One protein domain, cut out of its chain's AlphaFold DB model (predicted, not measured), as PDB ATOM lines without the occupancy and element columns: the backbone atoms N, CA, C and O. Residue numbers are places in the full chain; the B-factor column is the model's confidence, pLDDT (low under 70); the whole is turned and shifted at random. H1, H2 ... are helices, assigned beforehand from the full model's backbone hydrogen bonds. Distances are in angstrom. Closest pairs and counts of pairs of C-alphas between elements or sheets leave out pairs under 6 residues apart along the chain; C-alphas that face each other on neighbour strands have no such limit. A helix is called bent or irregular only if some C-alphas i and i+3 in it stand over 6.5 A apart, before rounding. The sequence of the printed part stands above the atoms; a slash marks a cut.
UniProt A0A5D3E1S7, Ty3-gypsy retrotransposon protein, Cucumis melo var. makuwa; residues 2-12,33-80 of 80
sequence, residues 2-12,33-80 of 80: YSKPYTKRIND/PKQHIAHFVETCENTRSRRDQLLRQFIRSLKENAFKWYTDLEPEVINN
ATOM      1  N   TYR A   2      -1.291 -98.645  -1.659       71.81
ATOM      2  CA  TYR A   2      -2.740 -98.697  -1.450       71.81
ATOM      3  C   TYR A   2      -3.024 -98.400   0.026       71.81
ATOM      4  O   TYR A   2      -2.278 -98.844   0.907       71.81
ATOM      5  N   SER A   3      -4.065 -97.622   0.289       78.38
ATOM      6  CA  SER A   3      -4.529 -97.361   1.647       78.38
ATOM      7  C   SER A   3      -5.377 -98.534   2.107       78.38
ATOM      8  O   SER A   3      -6.210 -99.044   1.366       78.38
ATOM      9  N   LYS A   4      -5.146 -99.004   3.333       83.69
ATOM     10  CA  LYS A   4      -5.964-100.083   3.882       83.69
ATOM     11  C   LYS A   4      -7.383 -99.552   4.127       83.69
ATOM     12  O   LYS A   4      -7.509 -98.501   4.754       83.69
ATOM     13  N   PRO A   5      -8.428-100.294   3.740       85.25
ATOM     14  CA  PRO A   5      -9.808 -99.850   3.932       85.25
ATOM     15  C   PRO A   5     -10.272 -99.920   5.397       85.25
ATOM     16  O   PRO A   5     -11.361 -99.464   5.722       85.25
ATOM     17  N   TYR A   6      -9.468-100.482   6.306       86.00
ATOM     18  CA  TYR A   6      -9.805-100.566   7.729       86.00
ATOM     19  C   TYR A   6      -9.470 -99.286   8.493       86.00
ATOM     20  O   TYR A   6      -8.430 -98.671   8.261       86.00
ATOM     21  N   THR A   7     -10.282 -98.979   9.504       85.31
ATOM     22  CA  THR A   7      -9.965 -97.938  10.494       85.31
ATOM     23  C   THR A   7      -8.640 -98.199  11.222       85.31
ATOM     24  O   THR A   7      -8.197 -99.343  11.399       85.31
ATOM     25  N   LYS A   8      -8.031 -97.126  11.744       84.19
ATOM     26  CA  LYS A   8      -6.798 -97.196  12.544       84.19
ATOM     27  C   LYS A   8      -6.902 -98.182  13.715       84.19
ATOM     28  O   LYS A   8      -5.974 -98.949  13.946       84.19
ATOM     29  N   ARG A   9      -8.064 -98.256  14.377       84.50
ATOM     30  CA  ARG A   9      -8.326 -99.204  15.474       84.50
ATOM     31  C   ARG A   9      -8.089-100.652  15.048       84.50
ATOM     32  O   ARG A   9      -7.416-101.390  15.757       84.50
ATOM     33  N   ILE A  10      -8.604-101.047  13.883       82.62
ATOM     34  CA  ILE A  10      -8.378-102.388  13.333       82.62
ATOM     35  C   ILE A  10      -6.905-102.540  12.956       82.62
ATOM     36  O   ILE A  10      -6.320-103.582  13.251       82.62
ATOM     37  N   ASN A  11      -6.289-101.509  12.361       81.31
ATOM     38  CA  ASN A  11      -4.882-101.528  11.955       81.31
ATOM     39  C   ASN A  11      -3.860-101.530  13.112       81.31
ATOM     40  O   ASN A  11      -2.719-101.949  12.892       81.31
ATOM     41  N   ASP A  12      -4.266-101.194  14.330       84.19
ATOM     42  CA  ASP A  12      -3.400-101.228  15.514       84.19
ATOM     43  C   ASP A  12      -3.525-102.547  16.302       84.19
ATOM     44  O   ASP A  12      -2.717-102.838  17.186       84.19
ATOM     45  N   PRO A  33     -20.519-116.098  -3.790       93.62
ATOM     46  CA  PRO A  33     -19.912-115.304  -2.723       93.62
ATOM     47  C   PRO A  33     -20.346-115.759  -1.326       93.62
ATOM     48  O   PRO A  33     -19.560-115.691  -0.387       93.62
ATOM     49  N   LYS A  34     -21.575-116.272  -1.162       94.81
ATOM     50  CA  LYS A  34     -22.061-116.748   0.146       94.81
ATOM     51  C   LYS A  34     -21.269-117.960   0.622       94.81
ATOM     52  O   LYS A  34     -20.920-118.036   1.796       94.81
ATOM     53  N   GLN A  35     -20.953-118.875  -0.293       95.12
ATOM     54  CA  GLN A  35     -20.120-120.035   0.013       95.12
ATOM     55  C   GLN A  35     -18.693-119.613   0.373       95.12
ATOM     56  O   GLN A  35     -18.129-120.125   1.337       95.12
ATOM     57  N   HIS A  36     -18.129-118.644  -0.354       94.69
ATOM     58  CA  HIS A  36     -16.820-118.087  -0.022       94.69
ATOM     59  C   HIS A  36     -16.784-117.523   1.407       94.69
ATOM     60  O   HIS A  36     -15.892-117.869   2.179       94.69
ATOM     61  N   ILE A  37     -17.777-116.705   1.774       92.38
ATOM     62  CA  ILE A  37     -17.875-116.130   3.121       92.38
ATOM     63  C   ILE A  37     -18.035-117.223   4.183       92.38
ATOM     64  O   ILE A  37     -17.363-117.159   5.209       92.38
ATOM     65  N   ALA A  38     -18.861-118.243   3.936       92.81
ATOM     66  CA  ALA A  38     -19.034-119.358   4.867       92.81
ATOM     67  C   ALA A  38     -17.706-120.088   5.138       92.81
ATOM     68  O   ALA A  38     -17.313-120.228   6.293       92.81
ATOM     69  N   HIS A  39     -16.964-120.458   4.087       91.62
ATOM     70  CA  HIS A  39     -15.660-121.113   4.238       91.62
ATOM     71  C   HIS A  39     -14.612-120.213   4.896       91.62
ATOM     72  O   HIS A  39     -13.785-120.687   5.679       91.62
ATOM     73  N   PHE A  40     -14.636-118.912   4.599       91.44
ATOM     74  CA  PHE A  40     -13.759-117.947   5.248       91.44
ATOM     75  C   PHE A  40     -14.004-117.901   6.764       91.44
ATOM     76  O   PHE A  40     -13.050-118.022   7.536       91.44
ATOM     77  N   VAL A  41     -15.266-117.773   7.190       87.88
ATOM     78  CA  VAL A  41     -15.648-117.733   8.612       87.88
ATOM     79  C   VAL A  41     -15.280-119.042   9.311       87.88
ATOM     80  O   VAL A  41     -14.603-119.003  10.335       87.88
ATOM     81  N   GLU A  42     -15.617-120.188   8.722       89.44
ATOM     82  CA  GLU A  42     -15.302-121.520   9.256       89.44
ATOM     83  C   GLU A  42     -13.788-121.725   9.465       89.44
ATOM     84  O   GLU A  42     -13.336-122.150  10.531       89.44
ATOM     85  N   THR A  43     -12.968-121.335   8.481       87.44
ATOM     86  CA  THR A  43     -11.495-121.393   8.579       87.44
ATOM     87  C   THR A  43     -10.973-120.554   9.751       87.44
ATOM     88  O   THR A  43      -9.975-120.894  10.392       87.44
ATOM     89  N   CYS A  44     -11.653-119.452  10.056       84.38
ATOM     90  CA  CYS A  44     -11.256-118.541  11.111       84.38
ATOM     91  C   CYS A  44     -11.724-118.963  12.510       84.38
ATOM     92  O   CYS A  44     -10.973-118.787  13.476       84.38
ATOM     93  N   GLU A  45     -12.916-119.546  12.632       80.31
ATOM     94  CA  GLU A  45     -13.429-120.091  13.897       80.31
ATOM     95  C   GLU A  45     -12.503-121.181  14.447       80.31
ATOM     96  O   GLU A  45     -12.170-121.178  15.637       80.31
ATOM     97  N   ASN A  46     -11.942-122.003  13.557       74.00
ATOM     98  CA  ASN A  46     -10.946-123.021  13.894       74.00
ATOM     99  C   ASN A  46      -9.641-122.460  14.500       74.00
ATOM    100  O   ASN A  46      -8.848-123.217  15.056       74.00
ATOM    101  N   THR A  47      -9.395-121.144  14.439       67.69
ATOM    102  CA  THR A  47      -8.155-120.515  14.943       67.69
ATOM    103  C   THR A  47      -8.335-119.594  16.149       67.69
ATOM    104  O   THR A  47      -7.403-118.867  16.496       67.69
ATOM    105  N   ARG A  48      -9.496-119.613  16.831       67.44
ATOM    106  CA  ARG A  48      -9.809-118.692  17.956       67.44
ATOM    107  C   ARG A  48      -9.519-117.216  17.622       67.44
ATOM    108  O   ARG A  48      -9.188-116.415  18.500       67.44
ATOM    109  N   SER A  49      -9.610-116.845  16.348       68.38
ATOM    110  CA  SER A  49      -9.299-115.491  15.896       68.38
ATOM    111  C   SER A  49     -10.447-114.535  16.241       68.38
ATOM    112  O   SER A  49     -11.624-114.876  16.134       68.38
ATOM    113  N   ARG A  50     -10.124-113.329  16.730       72.62
ATOM    114  CA  ARG A  50     -11.141-112.315  17.075       72.62
ATOM    115  C   ARG A  50     -11.726-111.698  15.800       72.62
ATOM    116  O   ARG A  50     -10.988-111.538  14.833       72.62
ATOM    117  N   ARG A  51     -12.998-111.267  15.815       72.50
ATOM    118  CA  ARG A  51     -13.696-110.669  14.647       72.50
ATOM    119  C   ARG A  51     -12.876-109.596  13.922       72.50
ATOM    120  O   ARG A  51     -12.729-109.655  12.708       72.50
ATOM    121  N   ASP A  52     -12.251-108.680  14.655       73.88
ATOM    122  CA  ASP A  52     -11.430-107.627  14.048       73.88
ATOM    123  C   ASP A  52     -10.148-108.152  13.369       73.88
ATOM    124  O   ASP A  52      -9.624-107.547  12.433       73.88
ATOM    125  N   GLN A  53      -9.616-109.288  13.834       76.38
ATOM    126  CA  GLN A  53      -8.477-109.953  13.201       76.38
ATOM    127  C   GLN A  53      -8.900-110.649  11.904       76.38
ATOM    128  O   GLN A  53      -8.085-110.712  10.986       76.38
ATOM    129  N   LEU A  54     -10.160-111.099  11.798       78.94
ATOM    130  CA  LEU A  54     -10.724-111.687  10.575       78.94
ATOM    131  C   LEU A  54     -10.667-110.701   9.424       78.94
ATOM    132  O   LEU A  54     -10.202-111.046   8.344       78.94
ATOM    133  N   LEU A  55     -11.061-109.454   9.678       82.50
ATOM    134  CA  LEU A  55     -11.080-108.417   8.654       82.50
ATOM    135  C   LEU A  55      -9.717-108.296   7.975       82.50
ATOM    136  O   LEU A  55      -9.645-108.338   6.756       82.50
ATOM    137  N   ARG A  56      -8.621-108.320   8.742       83.38
ATOM    138  CA  ARG A  56      -7.256-108.292   8.190       83.38
ATOM    139  C   ARG A  56      -6.877-109.520   7.368       83.38
ATOM    140  O   ARG A  56      -5.988-109.423   6.526       83.38
ATOM    141  N   GLN A  57      -7.475-110.672   7.653       86.69
ATOM    142  CA  GLN A  57      -7.220-111.907   6.914       86.69
ATOM    143  C   GLN A  57      -8.056-111.996   5.638       86.69
ATOM    144  O   GLN A  57      -7.645-112.694   4.714       86.69
ATOM    145  N   PHE A  58      -9.168-111.262   5.552       89.69
ATOM    146  CA  PHE A  58     -10.087-111.315   4.419       89.69
ATOM    147  C   PHE A  58      -9.404-110.990   3.089       89.69
ATOM    148  O   PHE A  58      -9.563-111.713   2.117       89.69
ATOM    149  N   ILE A  59      -8.517-109.992   3.052       90.25
ATOM    150  CA  ILE A  59      -7.760-109.677   1.828       90.25
ATOM    151  C   ILE A  59      -6.948-110.874   1.290       90.25
ATOM    152  O   ILE A  59      -6.710-110.977   0.090       90.25
ATOM    153  N   ARG A  60      -6.538-111.811   2.158       90.56
ATOM    154  CA  ARG A  60      -5.770-113.011   1.779       90.56
ATOM    155  C   ARG A  60      -6.646-114.101   1.166       90.56
ATOM    156  O   ARG A  60      -6.108-115.014   0.546       90.56
ATOM    157  N   SER A  61      -7.966-114.015   1.336       93.75
ATOM    158  CA  SER A  61      -8.932-114.895   0.686       93.75
ATOM    159  C   SER A  61      -9.373-114.373  -0.682       93.75
ATOM    160  O   SER A  61     -10.171-115.031  -1.340       93.75
ATOM    161  N   LEU A  62      -8.846-113.235  -1.144       94.88
ATOM    162  CA  LEU A  62      -9.173-112.643  -2.440       94.88
ATOM    163  C   LEU A  62      -8.007-112.776  -3.428       94.88
ATOM    164  O   LEU A  62      -6.835-112.777  -3.042       94.88
ATOM    165  N   LYS A  63      -8.337-112.861  -4.716       95.50
ATOM    166  CA  LYS A  63      -7.407-112.745  -5.847       95.50
ATOM    167  C   LYS A  63      -8.056-111.941  -6.979       95.50
ATOM    168  O   LYS A  63      -9.250-111.657  -6.933       95.50
ATOM    169  N   GLU A  64      -7.263-111.578  -7.982       95.31
ATOM    170  CA  GLU A  64      -7.739-111.000  -9.251       95.31
ATOM    171  C   GLU A  64      -8.739-109.838  -9.065       95.31
ATOM    172  O   GLU A  64      -8.442-108.878  -8.348       95.31
ATOM    173  N   ASN A  65      -9.911-109.903  -9.705       94.38
ATOM    174  CA  ASN A  65     -10.898-108.825  -9.713       94.38
ATOM    175  C   ASN A  65     -11.444-108.532  -8.315       94.38
ATOM    176  O   ASN A  65     -11.604-107.365  -7.964       94.38
ATOM    177  N   ALA A  66     -11.676-109.560  -7.495       94.88
ATOM    178  CA  ALA A  66     -12.111-109.364  -6.116       94.88
ATOM    179  C   ALA A  66     -11.035-108.681  -5.261       94.88
ATOM    180  O   ALA A  66     -11.350-107.804  -4.457       94.88
ATOM    181  N   PHE A  67      -9.761-109.033  -5.458       93.06
ATOM    182  CA  PHE A  67      -8.660-108.350  -4.778       93.06
ATOM    183  C   PHE A  67      -8.571-106.884  -5.209       93.06
ATOM    184  O   PHE A  67      -8.468-106.008  -4.354       93.06
ATOM    185  N   LYS A  68      -8.670-106.613  -6.517       92.50
ATOM    186  CA  LYS A  68      -8.659-105.248  -7.051       92.50
ATOM    187  C   LYS A  68      -9.802-104.409  -6.476       92.50
ATOM    188  O   LYS A  68      -9.550-103.336  -5.942       92.50
ATOM    189  N   TRP A  69     -11.029-104.933  -6.511       91.88
ATOM    190  CA  TRP A  69     -12.196-104.289  -5.902       91.88
ATOM    191  C   TRP A  69     -11.942-103.924  -4.437       91.88
ATOM    192  O   TRP A  69     -12.231-102.810  -4.014       91.88
ATOM    193  N   TYR A  70     -11.351-104.846  -3.675       91.44
ATOM    194  CA  TYR A  70     -11.071-104.635  -2.262       91.44
ATOM    195  C   TYR A  70     -10.034-103.532  -2.009       91.44
ATOM    196  O   TYR A  70     -10.161-102.767  -1.054       91.44
ATOM    197  N   THR A  71      -8.994-103.447  -2.842       90.12
ATOM    198  CA  THR A  71      -7.959-102.407  -2.723       90.12
ATOM    199  C   THR A  71      -8.400-101.040  -3.235       90.12
ATOM    200  O   THR A  71      -7.783-100.048  -2.858       90.12
ATOM    201  N   ASP A  72      -9.446-100.999  -4.063       92.00
ATOM    202  CA  ASP A  72     -10.043 -99.769  -4.595       92.00
ATOM    203  C   ASP A  72     -11.083 -99.155  -3.631       92.00
ATOM    204  O   ASP A  72     -11.603 -98.071  -3.892       92.00
ATOM    205  N   LEU A  73     -11.386 -99.822  -2.508       90.12
ATOM    206  CA  LEU A  73     -12.233 -99.269  -1.451       90.12
ATOM    207  C   LEU A  73     -11.604 -98.009  -0.843       90.12
ATOM    208  O   LEU A  73     -10.392 -97.941  -0.619       90.12
ATOM    209  N   GLU A  74     -12.446 -97.031  -0.507       88.81
ATOM    210  CA  GLU A  74     -11.986 -95.842   0.203       88.81
ATOM    211  C   GLU A  74     -11.358 -96.219   1.564       88.81
ATOM    212  O   GLU A  74     -11.765 -97.193   2.207       88.81
ATOM    213  N   PRO A  75     -10.343 -95.472   2.031       85.56
ATOM    214  CA  PRO A  75      -9.762 -95.697   3.348       85.56
ATOM    215  C   PRO A  75     -10.816 -95.577   4.456       85.56
ATOM    216  O   PRO A  75     -11.741 -94.780   4.359       85.56
ATOM    217  N   GLU A  76     -10.637 -96.332   5.541       85.19
ATOM    218  CA  GLU A  76     -11.462 -96.251   6.763       85.19
ATOM    219  C   GLU A  76     -12.956 -96.606   6.622       85.19
ATOM    220  O   GLU A  76     -13.679 -96.567   7.619       85.19
ATOM    221  N   VAL A  77     -13.420 -97.044   5.446       86.12
ATOM    222  CA  VAL A  77     -14.814 -97.482   5.239       86.12
ATOM    223  C   VAL A  77     -15.169 -98.764   5.986       86.12
ATOM    224  O   VAL A  77     -16.337 -99.002   6.286       86.12
ATOM    225  N   ILE A  78     -14.178 -99.600   6.309       83.44
ATOM    226  CA  ILE A  78     -14.383-100.818   7.091       83.44
ATOM    227  C   ILE A  78     -14.196-100.493   8.572       83.44
ATOM    228  O   ILE A  78     -13.074-100.393   9.090       83.44
ATOM    229  N   ASN A  79     -15.331-100.383   9.255       78.31
ATOM    230  CA  ASN A  79     -15.450-100.363  10.704       78.31
ATOM    231  C   ASN A  79     -16.049-101.697  11.198       78.31
ATOM    232  O   ASN A  79     -16.673-102.434  10.439       78.31
ATOM    233  N   ASN A  80     -15.769-102.055  12.452       67.00
ATOM    234  CA  ASN A  80     -16.338-103.229  13.129       67.00
ATOM    235  C   ASN A  80     -16.991-102.802  14.439       67.00
ATOM    236  O   ASN A  80     -16.572-101.746  14.975       67.00
TER     237      ASN A  80
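What this domain is: This is residues 2 to 12 and 33 to 80 of the 80 residues of the protein "Ty3-gypsy retrotransposon protein" of Cucumis melo var. makuwa (UniProt A0A5D3E1S7). What does the model look like at first sight? It is a flat, open frame with H3 through its middle: H2 slants along one side of H3, and on the other side H4, residues 72 to 80, residues 2 to 7 and H1 make a loose arc from one end of H3 to the other. H1 comes near the beginning of H3 and H4 near its end, with few contacts between the helices. What is it made of, and how large is it? The printed part has 59 residues with four named helices, H1, H2, H3 and H4 in that order along the chain, and no named strand, and its class is all helix. The whole is compact, with a radius of gyration of the C-alphas of 11.8 A and spans of 29 by 27 by 15 A.

Where its parts are: Where does the first helix begin? H1 holds residues 8 to 12, with C-alpha 8 at (-6.798, -97.196, 12.544), and is 6.1 A long. Which helices follow? H2, the longest, holds residues 33 to 45 over 18.5 A, beginning at C-alpha 33 at (-19.912, -115.304, -2.723). H3 holds residues 51 to 61 over 15.3 A. H4 holds residues 64 to 71 over 10.8 A and ends at C-alpha 71 at (-7.959, -102.407, -2.723).

How they stand to each other: What does H1 meet? H1 and H3 only just touch, with 3 pairs of C-alphas within 8 A, the closest being those of Ile 10 and Asp 52, 6.1 A apart. H1 is apart from H2 and from H4. How does H2 stand to H3? With residues 40 to 44 alone, H2 only just touches H3, with 3 pairs of C-alphas within 8 A, the closest being those of Cys 44 and Leu 54 at 6.9 A. They run opposite ways at a steep tilt of 56 degrees. Where is H4? H3 and H4 are close but not clearly touching, their closest C-alphas being those of Ile 59 and Phe 67 at 6.8 A; they run opposite ways at a steep tilt of 37 degrees, only just past shallow. H2 and H4 are apart. What do the backbones show? In H1, H2 and H4 every O i to N i+4 pair is within hydrogen-bond range; in H3 it is 3 of 7, beside 6 of 8 O i to N i+3 pairs, and H3 is irregular, but only just, with C-alphas 56 and 59 6.53 A apart.

The domain as a whole: How far does it reach? The two C-alphas farthest apart are those of Asn 46 and Glu 74, at 30.5 A. Is the printed part cut? Residues 13 to 32, in the link from H1 to H2, are not printed, and C-alphas 12 and 33 are 28.3 A apart across the cut. The links from H2 to H3 and from H3 to H4 are tight. Where is confidence low? The mean pLDDT of the printed part is 85.5, and residues 47 to 49 and residue 80, the chain's last, are under 70.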